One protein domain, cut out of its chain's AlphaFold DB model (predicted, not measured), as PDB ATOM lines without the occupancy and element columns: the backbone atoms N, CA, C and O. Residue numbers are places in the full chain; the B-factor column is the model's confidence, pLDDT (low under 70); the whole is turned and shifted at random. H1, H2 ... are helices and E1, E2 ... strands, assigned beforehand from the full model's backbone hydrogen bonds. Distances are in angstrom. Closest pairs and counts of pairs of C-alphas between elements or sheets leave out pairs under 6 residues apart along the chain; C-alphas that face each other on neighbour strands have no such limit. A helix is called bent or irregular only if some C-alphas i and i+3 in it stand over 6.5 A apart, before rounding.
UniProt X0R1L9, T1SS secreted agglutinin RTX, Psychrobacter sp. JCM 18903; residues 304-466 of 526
ATOM      1  N   THR A 304      -2.782  32.513  32.320       96.38
ATOM      2  CA  THR A 304      -2.133  33.752  31.866       96.38
ATOM      3  C   THR A 304      -0.664  33.786  32.279       96.38
ATOM      4  O   THR A 304      -0.257  33.114  33.226       96.38
ATOM      5  N   ILE A 305       0.146  34.557  31.545       97.56
ATOM      6  CA  ILE A 305       1.563  34.796  31.850       97.56
ATOM      7  C   ILE A 305       1.896  36.285  31.785       97.56
ATOM      8  O   ILE A 305       1.147  37.102  31.242       97.56
ATOM      9  N   ASN A 306       3.071  36.649  32.299       96.44
ATOM     10  CA  ASN A 306       3.564  38.021  32.241       96.44
ATOM     11  C   ASN A 306       3.628  38.571  30.796       96.44
ATOM     12  O   ASN A 306       3.947  37.838  29.859       96.44
ATOM     13  N   PRO A 307       3.433  39.888  30.602       95.75
ATOM     14  CA  PRO A 307       3.636  40.522  29.303       95.75
ATOM     15  C   PRO A 307       5.128  40.633  28.950       95.75
ATOM     16  O   PRO A 307       6.008  40.454  29.799       95.75
ATOM     17  N   ASN A 308       5.406  41.012  27.697       95.81
ATOM     18  CA  ASN A 308       6.746  41.405  27.253       95.81
ATOM     19  C   ASN A 308       7.311  42.531  28.131       95.81
ATOM     20  O   ASN A 308       6.590  43.463  28.497       95.81
ATOM     21  N   HIS A 309       8.617  42.492  28.399       96.81
ATOM     22  CA  HIS A 309       9.294  43.522  29.186       96.81
ATOM     23  C   HIS A 309      10.698  43.820  28.665       96.81
ATOM     24  O   HIS A 309      11.446  42.911  28.314       96.81
ATOM     25  N   THR A 310      11.082  45.096  28.687       96.75
ATOM     26  CA  THR A 310      12.428  45.548  28.313       96.75
ATOM     27  C   THR A 310      13.130  46.137  29.528       96.75
ATOM     28  O   THR A 310      12.685  47.131  30.106       96.75
ATOM     29  N   TYR A 311      14.269  45.559  29.897       96.81
ATOM     30  CA  TYR A 311      15.069  46.025  31.021       96.81
ATOM     31  C   TYR A 311      15.942  47.201  30.594       96.81
ATOM     32  O   TYR A 311      16.651  47.164  29.590       96.81
ATOM     33  N   THR A 312      15.946  48.247  31.416       93.06
ATOM     34  CA  THR A 312      16.855  49.389  31.247       93.06
ATOM     35  C   THR A 312      18.253  49.105  31.799       93.06
ATOM     36  O   THR A 312      19.245  49.661  31.320       93.06
ATOM     37  N   ALA A 313      18.344  48.229  32.803       93.69
ATOM     38  CA  ALA A 313      19.606  47.741  33.335       93.69
ATOM     39  C   ALA A 313      20.278  46.811  32.320       93.69
ATOM     40  O   ALA A 313      19.625  45.988  31.684       93.69
ATOM     41  N   LYS A 314      21.598  46.939  32.190       94.12
ATOM     42  CA  LYS A 314      22.399  46.109  31.288       94.12
ATOM     43  C   LYS A 314      22.990  44.942  32.072       94.12
ATOM     44  O   LYS A 314      23.534  45.160  33.156       94.12
ATOM     45  N   ALA A 315      22.895  43.743  31.517       94.69
ATOM     46  CA  ALA A 315      23.630  42.585  31.991       94.69
ATOM     47  C   ALA A 315      25.117  42.737  31.641       94.69
ATOM     48  O   ALA A 315      25.483  43.476  30.724       94.69
ATOM     49  N   ASN A 316      25.967  42.022  32.367       92.06
ATOM     50  CA  ASN A 316      27.363  41.826  32.000       92.06
ATOM     51  C   ASN A 316      27.541  40.347  31.668       92.06
ATOM     52  O   ASN A 316      26.926  39.502  32.324       92.06
ATOM     53  N   GLU A 317      28.375  40.039  30.681       87.00
ATOM     54  CA  GLU A 317      28.799  38.659  30.472       87.00
ATOM     55  C   GLU A 317      29.442  38.104  31.754       87.00
ATOM     56  O   GLU A 317      29.950  38.848  32.598       87.00
ATOM     57  N   ASP A 318      29.314  36.794  31.953       83.19
ATOM     58  CA  ASP A 318      29.792  36.055  33.126       83.19
ATOM     59  C   ASP A 318      29.196  36.419  34.499       83.19
ATOM     60  O   ASP A 318      29.526  35.763  35.498       83.19
ATOM     61  N   ALA A 319      28.270  37.375  34.567       92.44
ATOM     62  CA  ALA A 319      27.600  37.787  35.796       92.44
ATOM     63  C   ALA A 319      26.097  37.483  35.766       92.44
ATOM     64  O   ALA A 319      25.450  37.533  34.721       92.44
ATOM     65  N   SER A 320      25.526  37.200  36.938       95.75
ATOM     66  CA  SER A 320      24.079  37.032  37.082       95.75
ATOM     67  C   SER A 320      23.348  38.361  36.887       95.75
ATOM     68  O   SER A 320      23.710  39.382  37.474       95.75
ATOM     69  N   PHE A 321      22.276  38.327  36.103       97.62
ATOM     70  CA  PHE A 321      21.367  39.435  35.842       97.62
ATOM     71  C   PHE A 321      19.978  39.119  36.401       97.62
ATOM     72  O   PHE A 321      19.444  38.040  36.163       97.62
ATOM     73  N   ASN A 322      19.386  40.043  37.158       97.31
ATOM     74  CA  ASN A 322      18.082  39.837  37.791       97.31
ATOM     75  C   ASN A 322      16.943  39.975  36.763       97.31
ATOM     76  O   ASN A 322      16.757  41.054  36.201       97.31
ATOM     77  N   LEU A 323      16.182  38.893  36.567       97.75
ATOM     78  CA  LEU A 323      14.952  38.864  35.766       97.75
ATOM     79  C   LEU A 323      13.692  39.000  36.633       97.75
ATOM     80  O   LEU A 323      12.688  39.553  36.198       97.75
ATOM     81  N   GLY A 324      13.725  38.522  37.878       95.06
ATOM     82  CA  GLY A 324      12.553  38.503  38.750       95.06
ATOM     83  C   GLY A 324      11.971  39.887  39.048       95.06
ATOM     84  O   GLY A 324      10.753  40.029  39.192       95.06
ATOM     85  N   THR A 325      12.808  40.932  39.112       93.69
ATOM     86  CA  THR A 325      12.372  42.289  39.479       93.69
ATOM     87  C   THR A 325      13.075  43.395  38.689       93.69
ATOM     88  O   THR A 325      14.305  43.453  38.654       93.69
ATOM     89  N   ASN A 326      12.309  44.354  38.152       93.75
ATOM     90  CA  ASN A 326      12.846  45.569  37.529       93.75
ATOM     91  C   ASN A 326      11.911  46.775  37.748       93.75
ATOM     92  O   ASN A 326      10.877  46.900  37.101       93.75
ATOM     93  N   GLY A 327      12.246  47.680  38.674       90.19
ATOM     94  CA  GLY A 327      11.361  48.808  39.000       90.19
ATOM     95  C   GLY A 327      10.008  48.326  39.544       90.19
ATOM     96  O   GLY A 327       9.975  47.685  40.595       90.19
ATOM     97  N   SER A 328       8.907  48.616  38.842       92.12
ATOM     98  CA  SER A 328       7.563  48.084  39.133       92.12
ATOM     99  C   SER A 328       7.291  46.716  38.501       92.12
ATOM    100  O   SER A 328       6.410  46.006  38.975       92.12
ATOM    101  N   PHE A 329       8.049  46.319  37.474       95.38
ATOM    102  CA  PHE A 329       7.903  45.014  36.837       95.38
ATOM    103  C   PHE A 329       8.330  43.893  37.792       95.38
ATOM    104  O   PHE A 329       9.349  43.991  38.494       95.38
ATOM    105  N   ARG A 330       7.545  42.819  37.809       96.38
ATOM    106  CA  ARG A 330       7.832  41.560  38.493       96.38
ATOM    107  C   ARG A 330       7.534  40.436  37.513       96.38
ATOM    108  O   ARG A 330       6.439  40.415  36.965       96.38
ATOM    109  N   LEU A 331       8.466  39.503  37.337       96.56
ATOM    110  CA  LEU A 331       8.285  38.395  36.394       96.56
ATOM    111  C   LEU A 331       7.071  37.522  36.743       96.56
ATOM    112  O   LEU A 331       6.363  37.075  35.855       96.56
ATOM    113  N   GLN A 332       6.799  37.345  38.036       94.81
ATOM    114  CA  GLN A 332       5.638  36.597  38.527       94.81
ATOM    115  C   GLN A 332       4.290  37.312  38.317       94.81
ATOM    116  O   GLN A 332       3.241  36.721  38.529       94.81
ATOM    117  N   THR A 333       4.275  38.610  37.988       94.25
ATOM    118  CA  THR A 333       3.016  39.358  37.848       94.25
ATOM    119  C   THR A 333       2.370  39.070  36.499       94.25
ATOM    120  O   THR A 333       3.034  39.138  35.468       94.25
ATOM    121  N   GLY A 334       1.057  38.826  36.513       92.94
ATOM    122  CA  GLY A 334       0.286  38.457  35.323       92.94
ATOM    123  C   GLY A 334       0.237  36.953  35.075       92.94
ATOM    124  O   GLY A 334      -0.238  36.552  34.029       92.94
ATOM    125  N   TRP A 335       0.740  36.151  36.013       95.56
ATOM    126  CA  TRP A 335       0.562  34.709  36.011       95.56
ATOM    127  C   TRP A 335      -0.708  34.329  36.781       95.56
ATOM    128  O   TRP A 335      -0.913  34.811  37.898       95.56
ATOM    129  N   SER A 336      -1.541  33.478  36.190       94.06
ATOM    130  CA  SER A 336      -2.693  32.835  36.834       94.06
ATOM    131  C   SER A 336      -2.910  31.471  36.207       94.06
ATOM    132  O   SER A 336      -2.692  31.350  35.009       94.06
ATOM    133  N   ASN A 337      -3.359  30.501  36.992       93.25
ATOM    134  CA  ASN A 337      -3.849  29.214  36.519       93.25
ATOM    135  C   ASN A 337      -5.054  28.823  37.386       93.25
ATOM    136  O   ASN A 337      -4.950  28.890  38.616       93.25
ATOM    137  N   GLN A 338      -6.196  28.511  36.776       90.44
ATOM    138  CA  GLN A 338      -7.416  28.176  37.508       90.44
ATOM    139  C   GLN A 338      -7.360  26.806  38.198       90.44
ATOM    140  O   GLN A 338      -8.051  26.636  39.208       90.44
ATOM    141  N   ASP A 339      -6.485  25.909  37.740       89.19
ATOM    142  CA  ASP A 339      -6.303  24.570  38.310       89.19
ATOM    143  C   ASP A 339      -5.071  24.446  39.245       89.19
ATOM    144  O   ASP A 339      -4.725  23.387  39.765       89.19
ATOM    145  N   ASP A 340      -4.417  25.574  39.548       89.88
ATOM    146  CA  ASP A 340      -3.231  25.638  40.425       89.88
ATOM    147  C   ASP A 340      -3.296  26.871  41.355       89.88
ATOM    148  O   ASP A 340      -2.406  27.711  41.446       89.88
ATOM    149  N   THR A 341      -4.416  27.069  42.045       84.75
ATOM    150  CA  THR A 341      -4.680  28.294  42.828       84.75
ATOM    151  C   THR A 341      -4.137  28.278  44.258       84.75
ATOM    152  O   THR A 341      -4.059  29.342  44.882       84.75
ATOM    153  N   VAL A 342      -3.792  27.111  44.813       81.19
ATOM    154  CA  VAL A 342      -3.389  26.994  46.227       81.19
ATOM    155  C   VAL A 342      -1.878  27.103  46.378       81.19
ATOM    156  O   VAL A 342      -1.416  27.965  47.133       81.19
ATOM    157  N   ASN A 343      -1.103  26.283  45.661       77.25
ATOM    158  CA  ASN A 343       0.359  26.310  45.740       77.25
ATOM    159  C   ASN A 343       1.045  26.768  44.439       77.25
ATOM    160  O   ASN A 343       2.245  26.544  44.298       77.25
ATOM    161  N   PHE A 344       0.319  27.474  43.563       83.00
ATOM    162  CA  PHE A 344       0.735  28.083  42.290       83.00
ATOM    163  C   PHE A 344       2.181  27.821  41.848       83.00
ATOM    164  O   PHE A 344       3.109  28.579  42.153       83.00
ATOM    165  N   GLY A 345       2.369  26.751  41.089       68.25
ATOM    166  CA  GLY A 345       3.620  26.349  40.467       68.25
ATOM    167  C   GLY A 345       4.590  25.612  41.380       68.25
ATOM    168  O   GLY A 345       5.706  25.323  40.958       68.25
ATOM    169  N   GLN A 346       4.226  25.323  42.628       80.31
ATOM    170  CA  GLN A 346       4.940  24.360  43.472       80.31
ATOM    171  C   GLN A 346       4.394  22.949  43.221       80.31
ATOM    172  O   GLN A 346       3.341  22.798  42.623       80.31
ATOM    173  N   GLU A 347       5.113  21.922  43.687       68.88
ATOM    174  CA  GLU A 347       4.621  20.535  43.635       68.88
ATOM    175  C   GLU A 347       3.292  20.450  44.387       68.88
ATOM    176  O   GLU A 347       3.262  20.569  45.617       68.88
ATOM    177  N   SER A 348       2.205  20.336  43.626       64.56
ATOM    178  CA  SER A 348       0.851  20.514  44.130       64.56
ATOM    179  C   SER A 348      -0.173  19.823  43.243       64.56
ATOM    180  O   SER A 348      -1.066  20.433  42.688       64.56
ATOM    181  N   HIS A 349      -0.006  18.516  43.093       72.00
ATOM    182  CA  HIS A 349      -0.971  17.637  42.439       72.00
ATOM    183  C   HIS A 349      -1.805  16.940  43.531       72.00
ATOM    184  O   HIS A 349      -1.567  15.790  43.925       72.00
ATOM    185  N   THR A 350      -2.693  17.705  44.165       79.19
ATOM    186  CA  THR A 350      -3.511  17.243  45.296       79.19
ATOM    187  C   THR A 350      -4.863  16.699  44.826       79.19
ATOM    188  O   THR A 350      -5.197  16.741  43.654       79.19
ATOM    189  N   ALA A 351      -5.682  16.190  45.751       81.00
ATOM    190  CA  ALA A 351      -7.062  15.792  45.444       81.00
ATOM    191  C   ALA A 351      -8.052  16.981  45.436       81.00
ATOM    192  O   ALA A 351      -9.268  16.777  45.514       81.00
ATOM    193  N   ASN A 352      -7.546  18.218  45.482       83.88
ATOM    194  CA  ASN A 352      -8.347  19.431  45.404       83.88
ATOM    195  C   ASN A 352      -8.388  19.899  43.939       83.88
ATOM    196  O   ASN A 352      -7.321  20.248  43.447       83.88
ATOM    197  N   PRO A 353      -9.576  20.022  43.315       78.88
ATOM    198  CA  PRO A 353      -9.757  20.466  41.919       78.88
ATOM    199  C   PRO A 353      -9.385  21.928  41.617       78.88
ATOM    200  O   PRO A 353     -10.033  22.625  40.853       78.88
ATOM    201  N   LYS A 354      -8.508  22.521  42.408       85.19
ATOM    202  CA  LYS A 354      -7.988  23.873  42.166       85.19
ATOM    203  C   LYS A 354      -6.498  23.921  42.446       85.19
ATOM    204  O   LYS A 354      -5.979  24.972  42.833       85.19
ATOM    205  N   ASP A 355      -5.901  22.745  42.478       88.38
ATOM    206  CA  ASP A 355      -4.564  22.417  42.943       88.38
ATOM    207  C   ASP A 355      -4.258  20.981  42.471       88.38
ATOM    208  O   ASP A 355      -3.777  20.155  43.259       88.38
ATOM    209  N   SER A 356      -4.694  20.678  41.239       89.94
ATOM    210  CA  SER A 356      -4.488  19.422  40.507       89.94
ATOM    211  C   SER A 356      -3.310  19.572  39.549       89.94
ATOM    212  O   SER A 356      -2.594  18.603  39.311       89.94
ATOM    213  N   GLU A 357      -3.056  20.790  39.067       92.00
ATOM    214  CA  GLU A 357      -2.063  21.090  38.045       92.00
ATOM    215  C   GLU A 357      -0.771  21.715  38.601       92.00
ATOM    216  O   GLU A 357      -0.762  22.476  39.566       92.00
ATOM    217  N   GLU A 358       0.356  21.435  37.939       92.88
ATOM    218  CA  GLU A 358       1.625  22.121  38.179       92.88
ATOM    219  C   GLU A 358       1.962  23.139  37.079       92.88
ATOM    220  O   GLU A 358       2.112  22.792  35.902       92.88
ATOM    221  N   THR A 359       2.216  24.388  37.485       94.50
ATOM    222  CA  THR A 359       2.576  25.481  36.567       94.50
ATOM    223  C   THR A 359       4.059  25.872  36.619       94.50
ATOM    224  O   THR A 359       4.583  26.369  37.622       94.50
ATOM    225  N   TYR A 360       4.747  25.782  35.484       96.00
ATOM    226  CA  TYR A 360       6.139  26.203  35.317       96.00
ATOM    227  C   TYR A 360       6.265  27.336  34.293       96.00
ATOM    228  O   TYR A 360       5.572  27.371  33.279       96.00
ATOM    229  N   ALA A 361       7.227  28.233  34.498       97.56
ATOM    230  CA  ALA A 361       7.764  29.044  33.418       97.56
ATOM    231  C   ALA A 361       8.862  28.273  32.692       97.56
ATOM    232  O   ALA A 361       9.911  27.963  33.264       97.56
ATOM    233  N   HIS A 362       8.631  28.021  31.414       98.25
ATOM    234  CA  HIS A 362       9.621  27.501  30.496       98.25
ATOM    235  C   HIS A 362      10.434  28.664  29.916       98.25
ATOM    236  O   HIS A 362       9.926  29.468  29.128       98.25
ATOM    237  N   LEU A 363      11.688  28.793  30.350       98.56
ATOM    238  CA  LEU A 363      12.583  29.894  29.996       98.56
ATOM    239  C   LEU A 363      13.646  29.435  29.001       98.56
ATOM    240  O   LEU A 363      14.412  28.521  29.296       98.56
ATOM    241  N   SER A 364      13.758  30.117  27.863       98.19
ATOM    242  CA  SER A 364      14.828  29.880  26.885       98.19
ATOM    243  C   SER A 364      15.628  31.155  26.653       98.19
ATOM    244  O   SER A 364      15.067  32.200  26.312       98.19
ATOM    245  N   PHE A 365      16.948  31.085  26.805       97.38
ATOM    246  CA  PHE A 365      17.837  32.195  26.479       97.38
ATOM    247  C   PHE A 365      18.137  32.201  24.980       97.38
ATOM    248  O   PHE A 365      18.382  31.158  24.369       97.38
ATOM    249  N   GLY A 366      18.152  33.378  24.364       95.00
ATOM    250  CA  GLY A 366      18.470  33.465  22.952       95.00
ATOM    251  C   GLY A 366      18.442  34.867  22.381       95.00
ATOM    252  O   GLY A 366      18.508  35.872  23.087       95.00
ATOM    253  N   ASN A 367      18.338  34.909  21.059       93.06
ATOM    254  CA  ASN A 367      18.302  36.140  20.287       93.06
ATOM    255  C   ASN A 367      16.985  36.206  19.528       93.06
ATOM    256  O   ASN A 367      16.528  35.194  18.993       93.06
ATOM    257  N   LYS A 368      16.418  37.401  19.414       91.69
ATOM    258  CA  LYS A 368      15.230  37.653  18.605       91.69
ATOM    259  C   LYS A 368      15.502  38.752  17.598       91.69
ATOM    260  O   LYS A 368      16.019  39.801  17.963       91.69
ATOM    261  N   VAL A 369      15.153  38.511  16.339       87.94
ATOM    262  CA  VAL A 369      15.179  39.538  15.291       87.94
ATOM    263  C   VAL A 369      13.762  40.053  15.093       87.94
ATOM    264  O   VAL A 369      12.860  39.281  14.760       87.94
ATOM    265  N   ASP A 370      13.559  41.352  15.300       75.56
ATOM    266  CA  ASP A 370      12.244  41.972  15.136       75.56
ATOM    267  C   ASP A 370      11.923  42.204  13.643       75.56
ATOM    268  O   ASP A 370      12.718  42.773  12.896       75.56
ATOM    269  N   GLY A 371      10.752  41.729  13.195       65.19
ATOM    270  CA  GLY A 371      10.281  41.737  11.800       65.19
ATOM    271  C   GLY A 371       8.987  40.921  11.626       65.19
ATOM    272  O   GLY A 371       8.490  40.358  12.602       65.19
ATOM    273  N   VAL A 372       8.419  40.846  10.410       42.84
ATOM    274  CA  VAL A 372       7.201  40.046  10.129       42.84
ATOM    275  C   VAL A 372       7.502  38.566  10.396       42.84
ATOM    276  O   VAL A 372       8.128  37.903   9.574       42.84
ATOM    277  N   GLY A 373       7.094  38.080  11.570       54.56
ATOM    278  CA  GLY A 373       7.314  36.708  12.036       54.56
ATOM    279  C   GLY A 373       8.352  36.526  13.150       54.56
ATOM    280  O   GLY A 373       8.596  35.382  13.502       54.56
ATOM    281  N   GLY A 374       8.948  37.608  13.684       70.56
ATOM    282  CA  GLY A 374       9.800  37.641  14.890       70.56
ATOM    283  C   GLY A 374      10.503  36.330  15.260       70.56
ATOM    284  O   GLY A 374      10.016  35.602  16.117       70.56
ATOM    285  N   VAL A 375      11.640  36.021  14.635       85.44
ATOM    286  CA  VAL A 375      12.296  34.712  14.810       85.44
ATOM    287  C   VAL A 375      13.130  34.697  16.089       85.44
ATOM    288  O   VAL A 375      14.083  35.470  16.214       85.44
ATOM    289  N   PHE A 376      12.786  33.799  17.016       92.19
ATOM    290  CA  PHE A 376      13.602  33.457  18.181       92.19
ATOM    291  C   PHE A 376      14.588  32.332  17.842       92.19
ATOM    292  O   PHE A 376      14.198  31.288  17.317       92.19
ATOM    293  N   THR A 377      15.854  32.523  18.207       92.50
ATOM    294  CA  THR A 377      16.910  31.512  18.098       92.50
ATOM    295  C   THR A 377      17.503  31.263  19.477       92.50
ATOM    296  O   THR A 377      18.108  32.167  20.056       92.50
ATOM    297  N   SER A 378      17.361  30.036  19.984       94.75
ATOM    298  CA  SER A 378      17.927  29.647  21.279       94.75
ATOM    299  C   SER A 378      19.454  29.659  21.242       94.75
ATOM    300  O   SER A 378      20.068  29.246  20.254       94.75
ATOM    301  N   VAL A 379      20.071  30.092  22.338       93.88
ATOM    302  CA  VAL A 379      21.521  30.070  22.534       93.88
ATOM    303  C   VAL A 379      21.838  29.239  23.773       93.88
ATOM    304  O   VAL A 379      21.380  29.527  24.873       93.88
ATOM    305  N   VAL A 380      22.648  28.204  23.576       94.50
ATOM    306  CA  VAL A 380      23.019  27.231  24.609       94.50
ATOM    307  C   VAL A 380      23.988  27.833  25.628       94.50
ATOM    308  O   VAL A 380      24.893  28.585  25.268       94.50
ATOM    309  N   GLY A 381      23.862  27.420  26.889       94.12
ATOM    310  CA  GLY A 381      24.862  27.627  27.937       94.12
ATOM    311  C   GLY A 381      24.533  28.733  28.935       94.12
ATOM    312  O   GLY A 381      25.337  28.975  29.835       94.12
ATOM    313  N   ALA A 382      23.378  29.389  28.809       97.06
ATOM    314  CA  ALA A 382      22.896  30.306  29.834       97.06
ATOM    315  C   ALA A 382      22.557  29.526  31.110       97.06
ATOM    316  O   ALA A 382      22.046  28.408  31.044       97.06
ATOM    317  N   VAL A 383      22.825  30.115  32.274       98.31
ATOM    318  CA  VAL A 383      22.472  29.517  33.567       98.31
ATOM    319  C   VAL A 383      21.401  30.368  34.221       98.31
ATOM    320  O   VAL A 383      21.664  31.491  34.655       98.31
ATOM    321  N   PHE A 384      20.193  29.830  34.301       98.56
ATOM    322  CA  PHE A 384      19.123  30.403  35.100       98.56
ATOM    323  C   PHE A 384      19.270  29.951  36.547       98.56
ATOM    324  O   PHE A 384      19.692  28.828  36.823       98.56
ATOM    325  N   SER A 385      18.910  30.812  37.489       98.19
ATOM    326  CA  SER A 385      18.844  30.432  38.895       98.19
ATOM    327  C   SER A 385      17.657  31.058  39.597       98.19
ATOM    328  O   SER A 385      17.242  32.157  39.244       98.19
ATOM    329  N   TYR A 386      17.121  30.357  40.590       97.56
ATOM    330  CA  TYR A 386      16.025  30.816  41.441       97.56
ATOM    331  C   TYR A 386      16.233  30.312  42.870       97.56
ATOM    332  O   TYR A 386      17.034  29.408  43.113       97.56
ATOM    333  N   THR A 387      15.540  30.913  43.833       96.12
ATOM    334  CA  THR A 387      15.657  30.564  45.252       96.12
ATOM    335  C   THR A 387      14.411  29.820  45.731       96.12
ATOM    336  O   THR A 387      13.334  30.406  45.784       96.12
ATOM    337  N   LYS A 388      14.569  28.556  46.145       93.75
ATOM    338  CA  LYS A 388      13.536  27.731  46.801       93.75
ATOM    339  C   LYS A 388      13.980  27.455  48.233       93.75
ATOM    340  O   LYS A 388      15.072  26.936  48.438       93.75
ATOM    341  N   ASN A 389      13.170  27.814  49.231       90.94
ATOM    342  CA  ASN A 389      13.481  27.581  50.654       90.94
ATOM    343  C   ASN A 389      14.893  28.056  51.065       90.94
ATOM    344  O   ASN A 389      15.640  27.333  51.720       90.94
ATOM    345  N   SER A 390      15.277  29.263  50.630       93.19
ATOM    346  CA  SER A 390      16.613  29.859  50.841       93.19
ATOM    347  C   SER A 390      17.791  29.139  50.162       93.19
ATOM    348  O   SER A 390      18.939  29.523  50.379       93.19
ATOM    349  N   VAL A 391      17.534  28.147  49.307       96.19
ATOM    350  CA  VAL A 391      18.543  27.460  48.492       96.19
ATOM    351  C   VAL A 391      18.486  27.980  47.061       96.19
ATOM    352  O   VAL A 391      17.418  28.021  46.452       96.19
ATOM    353  N   VAL A 392      19.643  28.358  46.513       97.31
ATOM    354  CA  VAL A 392      19.772  28.741  45.101       97.31
ATOM    355  C   VAL A 392      19.884  27.482  44.246       97.31
ATOM    356  O   VAL A 392      20.825  26.703  44.397       97.31
ATOM    357  N   ILE A 393      18.937  27.309  43.331       98.00
ATOM    358  CA  ILE A 393      18.916  26.245  42.326       98.00
ATOM    359  C   ILE A 393      19.439  26.832  41.015       98.00
ATOM    360  O   ILE A 393      19.056  27.939  40.654       98.00
ATOM    361  N   ASN A 394      20.316  26.106  40.316       98.00
ATOM    362  CA  ASN A 394      20.887  26.519  39.031       98.00
ATOM    363  C   ASN A 394      20.476  25.529  37.938       98.00
ATOM    364  O   ASN A 394      20.641  24.322  38.116       98.00
ATOM    365  N   LEU A 395      19.993  26.045  36.812       98.19
ATOM    366  CA  LEU A 395      19.559  25.286  35.647       98.19
ATOM    367  C   LEU A 395      20.289  25.812  34.411       98.19
ATOM    368  O   LEU A 395      20.236  27.005  34.113       98.19
ATOM    369  N   THR A 396      20.971  24.926  33.694       97.75
ATOM    370  CA  THR A 396      21.668  25.283  32.454       97.75
ATOM    371  C   THR A 396      20.745  25.052  31.267       97.75
ATOM    372  O   THR A 396      20.313  23.924  31.039       97.75
ATOM    373  N   ASP A 397      20.498  26.097  30.484       97.31
ATOM    374  CA  ASP A 397      19.792  25.996  29.213       97.31
ATOM    375  C   ASP A 397      20.688  25.305  28.179       97.31
ATOM    376  O   ASP A 397      21.727  25.826  27.763       97.31
ATOM    377  N   ASN A 398      20.300  24.099  27.781       94.50
ATOM    378  CA  ASN A 398      21.001  23.286  26.788       94.50
ATOM    379  C   ASN A 398      20.513  23.554  25.345       94.50
ATOM    380  O   ASN A 398      20.899  22.826  24.431       94.50
ATOM    381  N   GLY A 399      19.680  24.580  25.143       90.56
ATOM    382  CA  GLY A 399      19.029  24.918  23.877       90.56
ATOM    383  C   GLY A 399      17.565  24.492  23.795       90.56
ATOM    384  O   GLY A 399      16.896  24.861  22.831       90.56
ATOM    385  N   SER A 400      17.062  23.735  24.775       93.56
ATOM    386  CA  SER A 400      15.638  23.411  24.897       93.56
ATOM    387  C   SER A 400      14.924  24.222  25.973       93.56
ATOM    388  O   SER A 400      13.781  23.902  26.259       93.56
ATOM    389  N   GLY A 401      15.570  25.215  26.590       96.38
ATOM    390  CA  GLY A 401      15.024  25.939  27.734       96.38
ATOM    391  C   GLY A 401      15.099  25.164  29.053       96.38
ATOM    392  O   GLY A 401      15.559  24.022  29.115       96.38
ATOM    393  N   VAL A 402      14.663  25.821  30.125       98.25
ATOM    394  CA  VAL A 402      14.617  25.292  31.493       98.25
ATOM    395  C   VAL A 402      13.262  25.579  32.128       98.25
ATOM    396  O   VAL A 402      12.658  26.611  31.848       98.25
ATOM    397  N   ASP A 403      12.820  24.703  33.024       97.50
ATOM    398  CA  ASP A 403      11.542  24.856  33.722       97.50
ATOM    399  C   ASP A 403      11.769  25.393  35.138       97.50
ATOM    400  O   ASP A 403      12.544  24.830  35.918       97.50
ATOM    401  N   ILE A 404      11.100  26.495  35.474       96.69
ATOM    402  CA  ILE A 404      11.119  27.091  36.812       96.69
ATOM    403  C   ILE A 404       9.682  27.164  37.336       96.69
ATOM    404  O   ILE A 404       8.863  27.806  36.686       96.69
ATOM    405  N   PRO A 405       9.375  26.580  38.509       95.12
ATOM    406  CA  PRO A 405       8.116  26.794  39.227       95.12
ATOM    407  C   PRO A 405       7.626  28.246  39.190       95.12
ATOM    408  O   PRO A 405       8.378  29.158  39.566       95.12
ATOM    409  N   ALA A 406       6.372  28.476  38.794       94.69
ATOM    410  CA  ALA A 406       5.827  29.831  38.693       94.69
ATOM    411  C   ALA A 406       5.889  30.597  40.040       94.69
ATOM    412  O   ALA A 406       6.179  31.799  40.066       94.69
ATOM    413  N   ALA A 407       5.768  29.889  41.171       92.56
ATOM    414  CA  ALA A 407       5.950  30.425  42.527       92.56
ATOM    415  C   ALA A 407       7.303  31.111  42.790       92.56
ATOM    416  O   ALA A 407       7.381  31.997  43.645       92.56
ATOM    417  N   TYR A 408       8.386  30.709  42.114       95.50
ATOM    418  CA  TYR A 408       9.741  31.206  42.410       95.50
ATOM    419  C   TYR A 408      10.237  32.275  41.423       95.50
ATOM    420  O   TYR A 408      11.401  32.698  41.492       95.50
ATOM    421  N   LEU A 409       9.361  32.763  40.536       96.31
ATOM    422  CA  LEU A 409       9.703  33.741  39.497       96.31
ATOM    423  C   LEU A 409      10.174  35.097  40.039       96.31
ATOM    424  O   LEU A 409      10.915  35.807  39.360       96.31
ATOM    425  N   ASN A 410       9.830  35.455  41.278       94.38
ATOM    426  CA  ASN A 410      10.340  36.657  41.951       94.38
ATOM    427  C   ASN A 410      11.866  36.699  42.125       94.38
ATOM    428  O   ASN A 410      12.422  37.782  42.308       94.38
ATOM    429  N   SER A 411      12.533  35.545  42.118       95.81
ATOM    430  CA  SER A 411      13.955  35.417  42.454       95.81
ATOM    431  C   SER A 411      14.840  35.061  41.261       95.81
ATOM    432  O   SER A 411      16.046  34.875  41.430       95.81
ATOM    433  N   VAL A 412      14.254  34.963  40.063       98.06
ATOM    434  CA  VAL A 412      14.959  34.456  38.887       98.06
ATOM    435  C   VAL A 412      16.084  35.397  38.478       98.06
ATOM    436  O   VAL A 412      15.895  36.605  38.303       98.06
ATOM    437  N   THR A 413      17.262  34.825  38.262       98.25
ATOM    438  CA  THR A 413      18.379  35.489  37.598       98.25
ATOM    439  C   THR A 413      18.868  34.651  36.427       98.25
ATOM    440  O   THR A 413      18.694  33.434  36.413       98.25
ATOM    441  N   VAL A 414      19.490  35.296  35.446       98.25
ATOM    442  CA  VAL A 414      20.147  34.632  34.320       98.25
ATOM    443  C   VAL A 414      21.597  35.074  34.241       98.25
ATOM    444  O   VAL A 414      21.901  36.264  34.275       98.25
ATOM    445  N   LYS A 415      22.507  34.114  34.140       97.50
ATOM    446  CA  LYS A 415      23.891  34.342  33.745       97.50
ATOM    447  C   LYS A 415      24.006  34.003  32.255       97.50
ATOM    448  O   LYS A 415      23.746  32.849  31.904       97.50
ATOM    449  N   PRO A 416      24.356  34.970  31.384       95.06
ATOM    450  CA  PRO A 416      24.534  34.707  29.959       95.06
ATOM    451  C   PRO A 416      25.560  33.589  29.700       95.06
ATOM    452  O   PRO A 416      26.424  33.355  30.555       95.06
ATOM    453  N   PRO A 417      25.496  32.910  28.539       92.75
ATOM    454  CA  PRO A 417      26.488  31.915  28.153       92.75
ATOM    455  C   PRO A 417      27.915  32.470  28.201       92.75
ATOM    456  O   PRO A 417      28.142  33.672  28.054       92.75
ATOM    457  N   LEU A 418      28.891  31.580  28.369       87.31
ATOM    458  CA  LEU A 418      30.301  31.966  28.388       87.31
ATOM    459  C   LEU A 418      30.685  32.691  27.085       87.31
ATOM    460  O   LEU A 418      30.397  32.195  25.994       87.31
ATOM    461  N   ASN A 419      31.387  33.821  27.207       80.94
ATOM    462  CA  ASN A 419      31.811  34.683  26.091       80.94
ATOM    463  C   ASN A 419      30.651  35.256  25.250       80.94
ATOM    464  O   ASN A 419      30.826  35.559  24.064       80.94
ATOM    465  N   TYR A 420      29.452  35.358  25.823       89.56
ATOM    466  CA  TYR A 420      28.305  35.948  25.149       89.56
ATOM    467  C   TYR A 420      28.192  37.442  25.457       89.56
ATOM    468  O   TYR A 420      27.996  37.839  26.605       89.56
ATOM    469  N   SER A 421      28.183  38.266  24.410       90.75
ATOM    470  CA  SER A 421      27.809  39.675  24.499       90.75
ATOM    471  C   SER A 421      27.114  40.159  23.230       90.75
ATOM    472  O   SER A 421      27.354  39.649  22.131       90.75
ATOM    473  N   ASP A 422      26.314  41.216  23.372       89.81
ATOM    474  CA  ASP A 422      25.584  41.846  22.265       89.81
ATOM    475  C   ASP A 422      26.522  42.449  21.203       89.81
ATOM    476  O   ASP A 422      26.081  42.797  20.110       89.81
ATOM    477  N   TYR A 423      27.829  42.562  21.477       84.06
ATOM    478  CA  TYR A 423      28.814  43.008  20.487       84.06
ATOM    479  C   TYR A 423      28.853  42.097  19.250       84.06
ATOM    480  O   TYR A 423      29.091  42.572  18.142       84.06
ATOM    481  N   ASN A 424      28.595  40.798  19.436       75.88
ATOM    482  CA  ASN A 424      28.600  39.801  18.364       75.88
ATOM    483  C   ASN A 424      27.190  39.468  17.848       75.88
ATOM    484  O   ASN A 424      27.032  38.518  17.077       75.88
ATOM    485  N   LEU A 425      26.160  40.210  18.269       84.81
ATOM    486  CA  LEU A 425      24.798  39.977  17.804       84.81
ATOM    487  C   LEU A 425      24.639  40.413  16.344       84.81
ATOM    488  O   LEU A 425      25.193  41.423  15.903       84.81
ATOM    489  N   ALA A 426      23.855  39.653  15.580       82.25
ATOM    490  CA  ALA A 426      23.499  40.046  14.224       82.25
ATOM    491  C   ALA A 426      22.745  41.387  14.233       82.25
ATOM    492  O   ALA A 426      21.974  41.676  15.149       82.25
ATOM    493  N   SER A 427      22.940  42.201  13.194       82.19
ATOM    494  CA  SER A 427      22.223  43.475  13.058       82.19
ATOM    495  C   SER A 427      20.706  43.259  13.119       82.19
ATOM    496  O   SER A 427      20.177  42.398  12.417       82.19
ATOM    497  N   GLY A 428      20.016  44.038  13.956       82.94
ATOM    498  CA  GLY A 428      18.568  43.927  14.171       82.94
ATOM    499  C   GLY A 428      18.136  42.821  15.143       82.94
ATOM    500  O   GLY A 428      16.941  42.690  15.396       82.94
ATOM    501  N   ALA A 429      19.073  42.046  15.699       89.31
ATOM    502  CA  ALA A 429      18.791  41.123  16.790       89.31
ATOM    503  C   ALA A 429      18.836  41.838  18.151       89.31
ATOM    504  O   ALA A 429      19.593  42.790  18.337       89.31
ATOM    505  N   SER A 430      18.061  41.331  19.107       92.56
ATOM    506  CA  SER A 430      18.125  41.683  20.526       92.56
ATOM    507  C   SER A 430      18.286  40.426  21.370       92.56
ATOM    508  O   SER A 430      17.709  39.382  21.049       92.56
ATOM    509  N   THR A 431      19.043  40.531  22.459       95.25
ATOM    510  CA  THR A 431      19.144  39.473  23.465       95.25
ATOM    511  C   THR A 431      17.844  39.395  24.249       95.25
ATOM    512  O   THR A 431      17.350  40.403  24.767       95.25
ATOM    513  N   VAL A 432      17.274  38.196  24.323       96.12
ATOM    514  CA  VAL A 432      15.999  37.956  24.993       96.12
ATOM    515  C   VAL A 432      16.031  36.671  25.806       96.12
ATOM    516  O   VAL A 432      16.725  35.707  25.480       96.12
ATOM    517  N   VAL A 433      15.200  36.631  26.839       98.00
ATOM    518  CA  VAL A 433      14.698  35.373  27.390       98.00
ATOM    519  C   VAL A 433      13.257  35.218  26.928       98.00
ATOM    520  O   VAL A 433      12.424  36.084  27.207       98.00
ATOM    521  N   LYS A 434      12.980  34.142  26.190       97.69
ATOM    522  CA  LYS A 434      11.617  33.731  25.859       97.69
ATOM    523  C   LYS A 434      11.019  33.040  27.081       97.69
ATOM    524  O   LYS A 434      11.657  32.160  27.654       97.69
ATOM    525  N   VAL A 435       9.818  33.451  27.457       98.25
ATOM    526  CA  VAL A 435       9.032  32.899  28.557       98.25
ATOM    527  C   VAL A 435       7.787  32.261  27.963       98.25
ATOM    528  O   VAL A 435       7.056  32.907  27.214       98.25
ATOM    529  N   GLN A 436       7.543  31.006  28.308       98.25
ATOM    530  CA  GLN A 436       6.315  30.284  27.988       98.25
ATOM    531  C   GLN A 436       5.786  29.649  29.274       98.25
ATOM    532  O   GLN A 436       6.555  29.435  30.211       98.25
ATOM    533  N   ALA A 437       4.494  29.353  29.338       97.56
ATOM    534  CA  ALA A 437       3.975  28.490  30.385       97.56
ATOM    535  C   ALA A 437       4.206  27.031  29.994       97.56
ATOM    536  O   ALA A 437       4.076  26.677  28.822       97.56
ATOM    537  N   LYS A 438       4.543  26.202  30.973       96.88
ATOM    538  CA  LYS A 438       4.509  24.752  30.874       96.88
ATOM    539  C   LYS A 438       3.623  24.217  31.986       96.88
ATOM    540  O   LYS A 438       3.876  24.518  33.149       96.88
ATOM    541  N   THR A 439       2.638  23.426  31.614       95.50
ATOM    542  CA  THR A 439       1.571  22.947  32.489       95.50
ATOM    543  C   THR A 439       1.489  21.426  32.440       95.50
ATOM    544  O   THR A 439       1.818  20.806  31.417       95.50
ATOM    545  N   ILE A 440       1.173  20.821  33.583       94.38
ATOM    546  CA  ILE A 440       1.014  19.376  33.757       94.38
ATOM    547  C   ILE A 440      -0.154  19.160  34.710       94.38
ATOM    548  O   ILE A 440       0.003  19.345  35.914       94.38
ATOM    549  N   ASP A 441      -1.283  18.737  34.166       93.62
ATOM    550  CA  ASP A 441      -2.471  18.394  34.941       93.62
ATOM    551  C   ASP A 441      -2.460  16.914  35.383       93.62
ATOM    552  O   ASP A 441      -1.860  16.060  34.705       93.62
ATOM    553  N   TYR A 442      -3.083  16.626  36.527       93.19
ATOM    554  CA  TYR A 442      -3.143  15.341  37.208       93.19
ATOM    555  C   TYR A 442      -4.575  14.992  37.641       93.19
ATOM    556  O   TYR A 442      -5.253  15.749  38.320       93.19
ATOM    557  N   ASP A 443      -4.975  13.756  37.356       93.81
ATOM    558  CA  ASP A 443      -6.244  13.171  37.796       93.81
ATOM    559  C   ASP A 443      -6.307  13.051  39.334       93.81
ATOM    560  O   ASP A 443      -5.458  12.400  39.953       93.81
ATOM    561  N   GLU A 444      -7.322  13.644  39.968       92.06
ATOM    562  CA  GLU A 444      -7.432  13.749  41.432       92.06
ATOM    563  C   GLU A 444      -7.729  12.408  42.127       92.06
ATOM    564  O   GLU A 444      -7.560  12.284  43.348       92.06
ATOM    565  N   ASP A 445      -8.178  11.393  41.383       92.62
ATOM    566  CA  ASP A 445      -8.502  10.071  41.920       92.62
ATOM    567  C   ASP A 445      -7.318   9.099  41.855       92.62
ATOM    568  O   ASP A 445      -7.152   8.241  42.731       92.62
ATOM    569  N   THR A 446      -6.499   9.201  40.809       91.19
ATOM    570  CA  THR A 446      -5.445   8.235  40.473       91.19
ATOM    571  C   THR A 446      -4.038   8.822  40.516       91.19
ATOM    572  O   THR A 446      -3.074   8.060  40.649       91.19
ATOM    573  N   GLY A 447      -3.900  10.146  40.416       89.56
ATOM    574  CA  GLY A 447      -2.625  10.847  40.260       89.56
ATOM    575  C   GLY A 447      -1.982  10.652  38.884       89.56
ATOM    576  O   GLY A 447      -0.779  10.870  38.733       89.56
ATOM    577  N   ALA A 448      -2.735  10.170  37.890       91.88
ATOM    578  CA  ALA A 448      -2.244  10.032  36.524       91.88
ATOM    579  C   ALA A 448      -2.073  11.415  35.883       91.88
ATOM    580  O   ALA A 448      -2.994  12.221  35.914       91.88
ATOM    581  N   SER A 449      -0.912  11.673  35.280       92.25
ATOM    582  CA  SER A 449      -0.608  12.973  34.680       92.25
ATOM    583  C   SER A 449      -0.881  13.011  33.179       92.25
ATOM    584  O   SER A 449      -0.750  12.012  32.460       92.25
ATOM    585  N   THR A 450      -1.138  14.212  32.682       92.75
ATOM    586  CA  THR A 450      -1.115  14.530  31.255       92.75
ATOM    587  C   THR A 450       0.310  14.521  30.689       92.75
ATOM    588  O   THR A 450       1.317  14.412  31.399       92.75
ATOM    589  N   THR A 451       0.411  14.622  29.361       94.62
ATOM    590  CA  THR A 451       1.674  15.016  28.724       94.62
ATOM    591  C   THR A 451       1.860  16.522  28.915       94.62
ATOM    592  O   THR A 451       0.925  17.249  28.595       94.62
ATOM    593  N   PRO A 452       3.043  17.004  29.343       94.88
ATOM    594  CA  PRO A 452       3.255  18.427  29.565       94.88
ATOM    595  C   PRO A 452       2.961  19.267  28.322       94.88
ATOM    596  O   PRO A 452       3.464  18.967  27.232       94.88
ATOM    597  N   VAL A 453       2.212  20.350  28.501       96.56
ATOM    598  CA  VAL A 453       1.862  21.289  27.431       96.56
ATOM    599  C   VAL A 453       2.664  22.570  27.609       96.56
ATOM    600  O   VAL A 453       2.816  23.060  28.719       96.56
ATOM    601  N   VAL A 454       3.222  23.108  26.519       97.06
ATOM    602  CA  VAL A 454       3.926  24.402  26.520       97.06
ATOM    603  C   VAL A 454       3.133  25.395  25.684       97.06
ATOM    604  O   VAL A 454       2.865  25.138  24.509       97.06
ATOM    605  N   SER A 455       2.770  26.532  26.269       97.69
ATOM    606  CA  SER A 455       1.870  27.506  25.651       97.69
ATOM    607  C   SER A 455       2.223  28.952  26.009       97.69
ATOM    608  O   SER A 455       3.005  29.233  26.919       97.69
ATOM    609  N   GLY A 456       1.663  29.891  25.243       96.12
ATOM    610  CA  GLY A 456       1.941  31.318  25.381       96.12
ATOM    611  C   GLY A 456       3.368  31.714  25.010       96.12
ATOM    612  O   GLY A 456       4.253  30.884  24.783       96.12
ATOM    613  N   GLU A 457       3.575  33.024  24.911       94.88
ATOM    614  CA  GLU A 457       4.883  33.591  24.613       94.88
ATOM    615  C   GLU A 457       4.998  35.019  25.153       94.88
ATOM    616  O   GLU A 457       4.189  35.891  24.831       94.88
ATOM    617  N   SER A 458       6.044  35.273  25.940       96.25
ATOM    618  CA  SER A 458       6.519  36.623  26.229       96.25
ATOM    619  C   SER A 458       8.041  36.711  26.135       96.25
ATOM    620  O   SER A 458       8.758  35.714  26.213       96.25
ATOM    621  N   TYR A 459       8.547  37.924  25.942       96.75
ATOM    622  CA  TYR A 459       9.965  38.207  25.771       96.75
ATOM    623  C   TYR A 459      10.461  39.207  26.807       96.75
ATOM    624  O   TYR A 459       9.917  40.302  26.968       96.75
ATOM    625  N   LEU A 460      11.545  38.820  27.471       97.75
ATOM    626  CA  LEU A 460      12.304  39.624  28.415       97.75
ATOM    627  C   LEU A 460      13.572  40.126  27.721       97.75
ATOM    628  O   LEU A 460      14.541  39.381  27.590       97.75
ATOM    629  N   THR A 461      13.566  41.375  27.266       96.50
ATOM    630  CA  THR A 461      14.631  41.952  26.432       96.50
ATOM    631  C   THR A 461      15.613  42.766  27.264       96.50
ATOM    632  O   THR A 461      15.213  43.654  28.017       96.50
ATOM    633  N   PHE A 462      16.911  42.523  27.108       96.19
ATOM    634  CA  PHE A 462      17.968  43.270  27.796       96.19
ATOM    635  C   PHE A 462      19.251  43.288  26.963       96.19
ATOM    636  O   PHE A 462      19.348  42.603  25.955       96.19
ATOM    637  N   VAL A 463      20.235  44.089  27.377       95.31
ATOM    638  CA  VAL A 463      21.538  44.186  26.695       95.31
ATOM    639  C   VAL A 463      22.611  43.499  27.524       95.31
ATOM    640  O   VAL A 463      22.748  43.831  28.706       95.31
ATOM    641  N   VAL A 464      23.415  42.624  26.915       95.81
ATOM    642  CA  VAL A 464      24.591  42.010  27.551       95.81
ATOM    643  C   VAL A 464      25.864  42.738  27.129       95.81
ATOM    644  O   VAL A 464      26.268  42.730  25.965       95.81
ATOM    645  N   LYS A 465      26.529  43.378  28.093       93.12
ATOM    646  CA  LYS A 465      27.838  44.001  27.885       93.12
ATOM    647  C   LYS A 465      28.946  42.959  27.920       93.12
ATOM    648  O   LYS A 465      29.024  42.189  28.874       93.12
ATOM    649  N   GLY A 466      29.853  43.048  26.953       84.81
ATOM    650  CA  GLY A 466      31.157  42.402  27.060       84.81
ATOM    651  C   GLY A 466      31.954  42.980  28.232       84.81
ATOM    652  O   GLY A 466      31.925  44.191  28.484       84.81
TER     653      GLY A 466
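AT A GLANCE: This is residues 304 to 466 of the 526 residues of the protein "T1SS secreted agglutinin RTX" of Psychrobacter sp. JCM 18903 (UniProt X0R1L9). With little regular structure, this is a sandwich of crossed strands: the twisted, branched sheet E1, E2, E5, E7, E8 partly faces the small sheet E4 E3 E6, with short H1 packed on E1 and E3. The printed part has 163 residues, of which the named elements, E1 E2 E3 E4 E5 H1 E6 E7 E8 along the chain, hold only 63; it is mostly strand, its neighbour strands antiparallel, and compact, with a radius of gyration of the C-alphas of 16.3 A and spans of 54 by 39 by 30 A.

HOW THE PARTS SIT: E1, residues 358 to 369, has E7, 429 to 440, on one side, N 362 to O 436 2.8 A; E2, 375 to 378, N 367 to O 377 2.9 A, and E5, 402 to 405, N 361 to O 404 2.8 A, on the other. E8, 453 to 462, neighbours E7, N 435 to O 458 2.8 A. Inner E3, 383 to 388, neighbours E4, 391 to 396, N 384 to O 395 2.8 A, and E6, 413 to 415, N 385 to O 413 2.8 A. Irregular H1, 406 to 411, C-alphas 407 and 410 7.6 A apart, has 0 of 2 O i to N i+4 pairs within hydrogen-bond range, 2 of 3 i+3.

IN THESE COORDINATES: E1, 31.8 A long, begins at (1.625, 22.121, 38.179); E8, 27.3 A, ends at (17.968, 43.270, 27.796).

THE WHOLE: The printed part has no cut; E6 to E7 and E7 to E8 are long links. Residues 345, 347 to 348 and 371 to 373 have pLDDT under 70.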